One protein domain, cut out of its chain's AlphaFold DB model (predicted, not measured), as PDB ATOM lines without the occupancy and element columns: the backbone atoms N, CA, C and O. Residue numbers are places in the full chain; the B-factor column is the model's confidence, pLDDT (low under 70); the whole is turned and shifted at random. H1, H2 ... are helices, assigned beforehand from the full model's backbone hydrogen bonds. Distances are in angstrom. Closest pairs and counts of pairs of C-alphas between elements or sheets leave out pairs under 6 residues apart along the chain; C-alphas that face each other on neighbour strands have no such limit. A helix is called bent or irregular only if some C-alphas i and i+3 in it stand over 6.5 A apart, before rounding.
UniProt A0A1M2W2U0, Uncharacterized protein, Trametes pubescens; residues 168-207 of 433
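AT A GLANCE: This is residues 168 to 207 of the 433 residues of an uncharacterized protein of Trametes pubescens (UniProt A0A1M2W2U0). What shape is this? It is a helical hairpin: H1 and the longer H2 lie side by side, while residues 201 to 207, of which 201 belongs to H2, stick out. What makes it up? The printed part has 40 residues with two named helices, H1 then H2, and no named strand: all helix. It is loose, with a radius of gyration of the C-alphas of 11.3 A, and flat, spanning 35 by 20 by 11 A.

HOW THE PARTS SIT: How do the helices meet? H1, residues 169 to 178, and H2, residues 182 to 201, touch; their closest C-alphas, of Ala 170 and Leu 196, are 7.1 A apart. They run opposite ways at a shallow tilt of 11 degrees. And their backbones? O i to N i+4 pairs within hydrogen-bond range are 5 of 6 in H1, 14 of 16 in H2.

IN THESE COORDINATES: Where is H1? It begins at C-alpha 169, (303.026, 144.044, 236.574), and is 14.9 A long. Where is H2? It ends at C-alpha 201, (307.704, 135.618, 227.511), after 26.3 A. It kinks by 57 degrees near residue 189 and is irregular, C-alphas 187 and 190 being 7.5 A apart.

THE WHOLE: Is it unbroken? The printed part has no cut; the H1 to H2 link is tight. How large? The farthest C-alphas, Pro 182 and Gln 207, are 35.7 A apart. Where is confidence low? Residues 168 to 169 and 198 to 206 have pLDDT under 70.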
ATOM      1  N   GLU A 168     299.996 143.260 233.670       57.50
ATOM      2  CA  GLU A 168     300.095 144.652 234.125       57.50
ATOM      3  C   GLU A 168     301.311 144.910 235.030       57.50
ATOM      4  O   GLU A 168     301.823 146.023 235.065       57.50
ATOM      5  N   SER A 169     301.876 143.882 235.672       65.50
ATOM      6  CA  SER A 169     303.026 144.044 236.574       65.50
ATOM      7  C   SER A 169     304.368 144.287 235.866       65.50
ATOM      8  O   SER A 169     305.312 144.750 236.509       65.50
ATOM      9  N   ALA A 170     304.513 143.973 234.574       70.38
ATOM     10  CA  ALA A 170     305.825 144.046 233.919       70.38
ATOM     11  C   ALA A 170     306.319 145.492 233.715       70.38
ATOM     12  O   ALA A 170     307.529 145.736 233.712       70.38
ATOM     13  N   GLY A 171     305.392 146.445 233.549       75.81
ATOM     14  CA  GLY A 171     305.704 147.870 233.405       75.81
ATOM     15  C   GLY A 171     306.251 148.471 234.698       75.81
ATOM     16  O   GLY A 171     307.326 149.072 234.691       75.81
ATOM     17  N   ASP A 172     305.564 148.216 235.810       81.94
ATOM     18  CA  ASP A 172     305.923 148.750 237.127       81.94
ATOM     19  C   ASP A 172     307.283 148.226 237.601       81.94
ATOM     20  O   ASP A 172     308.106 148.974 238.124       81.94
ATOM     21  N   LEU A 173     307.595 146.956 237.323       83.00
ATOM     22  CA  LEU A 173     308.880 146.361 237.702       83.00
ATOM     23  C   LEU A 173     310.073 146.987 236.970       83.00
ATOM     24  O   LEU A 173     311.167 147.061 237.530       83.00
ATOM     25  N   ARG A 174     309.888 147.468 235.735       86.25
ATOM     26  CA  ARG A 174     310.939 148.216 235.028       86.25
ATOM     27  C   ARG A 174     311.142 149.608 235.620       86.25
ATOM     28  O   ARG A 174     312.276 150.082 235.618       86.25
ATOM     29  N   ALA A 175     310.082 150.235 236.135       89.12
ATOM     30  CA  ALA A 175     310.192 151.513 236.834       89.12
ATOM     31  C   ALA A 175     311.009 151.367 238.128       89.12
ATOM     32  O   ALA A 175     311.915 152.164 238.350       89.12
ATOM     33  N   VAL A 176     310.795 150.285 238.888       87.94
ATOM     34  CA  VAL A 176     311.568 149.971 240.109       87.94
ATOM     35  C   VAL A 176     313.069 149.849 239.826       87.94
ATOM     36  O   VAL A 176     313.882 150.373 240.580       87.94
ATOM     37  N   VAL A 177     313.467 149.217 238.714       90.69
ATOM     38  CA  VAL A 177     314.891 149.127 238.316       90.69
ATOM     39  C   VAL A 177     315.487 150.500 238.007       90.69
ATOM     40  O   VAL A 177     316.688 150.701 238.171       90.69
ATOM     41  N   GLY A 178     314.663 151.448 237.555       90.81
ATOM     42  CA  GLY A 178     315.080 152.827 237.312       90.81
ATOM     43  C   GLY A 178     315.445 153.589 238.588       90.81
ATOM     44  O   GLY A 178     316.198 154.556 238.510       90.81
ATOM     45  N   GLU A 179     314.955 153.146 239.747       93.25
ATOM     46  CA  GLU A 179     315.258 153.742 241.054       93.25
ATOM     47  C   GLU A 179     316.558 153.203 241.671       93.25
ATOM     48  O   GLU A 179     317.032 153.729 242.678       93.25
ATOM     49  N   TRP A 180     317.151 152.159 241.089       93.88
ATOM     50  CA  TRP A 180     318.368 151.540 241.612       93.88
ATOM     51  C   TRP A 180     319.603 152.400 241.374       93.88
ATOM     52  O   TRP A 180     319.708 153.144 240.394       93.88
ATOM     53  N   THR A 181     320.594 152.258 242.254       95.56
ATOM     54  CA  THR A 181     321.885 152.910 242.047       95.56
ATOM     55  C   THR A 181     322.577 152.341 240.799       95.56
ATOM     56  O   THR A 181     322.404 151.164 240.462       95.56
ATOM     57  N   PRO A 182     323.439 153.119 240.116       95.50
ATOM     58  CA  PRO A 182     324.171 152.622 238.949       95.50
ATOM     59  C   PRO A 182     325.015 151.371 239.240       95.50
ATOM     60  O   PRO A 182     325.182 150.518 238.369       95.50
ATOM     61  N   SER A 183     325.532 151.241 240.466       95.31
ATOM     62  CA  SER A 183     326.266 150.054 240.917       95.31
ATOM     63  C   SER A 183     325.379 148.815 241.015       95.31
ATOM     64  O   SER A 183     325.785 147.748 240.558       95.31
ATOM     65  N   GLU A 184     324.169 148.939 241.559       94.31
ATOM     66  CA  GLU A 184     323.214 147.827 241.657       94.31
ATOM     67  C   GLU A 184     322.668 147.451 240.285       94.31
ATOM     68  O   GLU A 184     322.561 146.272 239.960       94.31
ATOM     69  N   GLN A 185     322.381 148.438 239.438       94.94
ATOM     70  CA  GLN A 185     321.962 148.181 238.066       94.94
ATOM     71  C   GLN A 185     323.056 147.435 237.286       94.94
ATOM     72  O   GLN A 185     322.750 146.496 236.548       94.94
ATOM     73  N   ALA A 186     324.329 147.792 237.489       95.38
ATOM     74  CA  ALA A 186     325.458 147.075 236.901       95.38
ATOM     75  C   ALA A 186     325.618 145.651 237.468       95.38
ATOM     76  O   ALA A 186     325.939 144.732 236.713       95.38
ATOM     77  N   ALA A 187     325.384 145.454 238.770       95.38
ATOM     78  CA  ALA A 187     325.548 144.163 239.439       95.38
ATOM     79  C   ALA A 187     324.382 143.190 239.181       95.38
ATOM     80  O   ALA A 187     324.604 142.026 238.845       95.38
ATOM     81  N   TYR A 188     323.141 143.659 239.317       95.12
ATOM     82  CA  TYR A 188     321.934 142.830 239.319       95.12
ATOM     83  C   TYR A 188     321.015 143.072 238.133       95.12
ATOM     84  O   TYR A 188     320.212 142.195 237.821       95.12
ATOM     85  N   GLY A 189     321.106 144.223 237.461       92.50
ATOM     86  CA  GLY A 189     320.144 144.626 236.433       92.50
ATOM     87  C   GLY A 189     320.024 143.620 235.289       92.50
ATOM     88  O   GLY A 189     318.925 143.367 234.806       92.50
ATOM     89  N   THR A 190     321.126 142.968 234.906       90.94
ATOM     90  CA  THR A 190     321.114 141.911 233.879       90.94
ATOM     91  C   THR A 190     320.371 140.656 234.344       90.94
ATOM     92  O   THR A 190     319.541 140.120 233.610       90.94
ATOM     93  N   VAL A 191     320.616 140.206 235.580       90.31
ATOM     94  CA  VAL A 191     319.962 139.028 236.169       90.31
ATOM     95  C   VAL A 191     318.484 139.314 236.413       90.31
ATOM     96  O   VAL A 191     317.635 138.517 236.020       90.31
ATOM     97  N   PHE A 192     318.163 140.469 236.988       90.38
ATOM     98  CA  PHE A 192     316.791 140.894 237.230       90.38
ATOM     99  C   PHE A 192     316.011 141.078 235.926       90.38
ATOM    100  O   PHE A 192     314.916 140.542 235.787       90.38
ATOM    101  N   GLY A 193     316.605 141.741 234.930       88.38
ATOM    102  CA  GLY A 193     316.024 141.883 233.597       88.38
ATOM    103  C   GLY A 193     315.748 140.528 232.950       88.38
ATOM    104  O   GLY A 193     314.653 140.304 232.442       88.38
ATOM    105  N   SER A 194     316.681 139.577 233.071       86.62
ATOM    106  CA  SER A 194     316.449 138.215 232.590       86.62
ATOM    107  C   SER A 194     315.291 137.538 233.327       86.62
ATOM    108  O   SER A 194     314.472 136.898 232.679       86.62
ATOM    109  N   LEU A 195     315.143 137.716 234.642       82.38
ATOM    110  CA  LEU A 195     314.013 137.157 235.391       82.38
ATOM    111  C   LEU A 195     312.678 137.768 234.961       82.38
ATOM    112  O   LEU A 195     311.699 137.033 234.842       82.38
ATOM    113  N   LEU A 196     312.642 139.071 234.675       81.62
ATOM    114  CA  LEU A 196     311.454 139.742 234.139       81.62
ATOM    115  C   LEU A 196     311.097 139.229 232.740       81.62
ATOM    116  O   LEU A 196     309.942 138.906 232.472       81.62
ATOM    117  N   GLU A 197     312.082 139.109 231.850       80.00
ATOM    118  CA  GLU A 197     311.872 138.642 230.474       80.00
ATOM    119  C   GLU A 197     311.482 137.160 230.414       80.00
ATOM    120  O   GLU A 197     310.575 136.776 229.669       80.00
ATOM    121  N   HIS A 198     312.116 136.323 231.240       69.69
ATOM    122  CA  HIS A 198     311.765 134.910 231.365       69.69
ATOM    123  C   HIS A 198     310.419 134.726 232.077       69.69
ATOM    124  O   HIS A 198     309.684 133.795 231.746       69.69
ATOM    125  N   GLY A 199     310.064 135.626 232.999       62.50
ATOM    126  CA  GLY A 199     308.749 135.676 233.637       62.50
ATOM    127  C   GLY A 199     307.628 136.061 232.668       62.50
ATOM    128  O   GLY A 199     306.544 135.481 232.738       62.50
ATOM    129  N   GLY A 200     307.901 136.981 231.735       53.62
ATOM    130  CA  GLY A 200     306.922 137.492 230.774       53.62
ATOM    131  C   GLY A 200     306.729 136.627 229.523       53.62
ATOM    132  O   GLY A 200     305.592 136.427 229.092       53.62
ATOM    133  N   HIS A 201     307.798 136.098 228.904       44.00
ATOM    134  CA  HIS A 201     307.704 135.618 227.511       44.00
ATOM    135  C   HIS A 201     308.318 134.240 227.177       44.00
ATOM    136  O   HIS A 201     308.092 133.761 226.063       44.00
ATOM    137  N   GLN A 202     309.021 133.526 228.074       41.94
ATOM    138  CA  GLN A 202     309.672 132.248 227.705       41.94
ATOM    139  C   GLN A 202     309.294 131.009 228.555       41.94
ATOM    140  O   GLN A 202     309.849 130.712 229.605       41.94
ATOM    141  N   ARG A 203     308.387 130.212 227.963       42.09
ATOM    142  CA  ARG A 203     308.297 128.730 227.881       42.09
ATOM    143  C   ARG A 203     308.240 127.819 229.118       42.09
ATOM    144  O   ARG A 203     307.856 126.669 228.926       42.09
ATOM    145  N   ILE A 204     308.497 128.262 230.347       53.81
ATOM    146  CA  ILE A 204     308.191 127.447 231.551       53.81
ATOM    147  C   ILE A 204     307.211 128.201 232.450       53.81
ATOM    148  O   ILE A 204     307.368 128.296 233.666       53.81
ATOM    149  N   ARG A 205     306.168 128.767 231.835       55.62
ATOM    150  CA  ARG A 205     305.034 129.313 232.576       55.62
ATOM    151  C   ARG A 205     304.362 128.131 233.268       55.62
ATOM    152  O   ARG A 205     303.735 127.300 232.612       55.62
ATOM    153  N   ARG A 206     304.555 128.006 234.584       62.81
ATOM    154  CA  ARG A 206     303.811 127.027 235.380       62.81
ATOM    155  C   ARG A 206     302.342 127.360 235.191       62.81
ATOM    156  O   ARG A 206     301.914 128.453 235.550       62.81
ATOM    157  N   GLN A 207     301.602 126.447 234.573       74.62
ATOM    158  CA  GLN A 207     300.162 126.596 234.469       74.62
ATOM    159  C   GLN A 207     299.623 126.666 235.901       74.62
ATOM    160  O   GLN A 207     299.926 125.758 236.689       74.62
TER     161      GLN A 207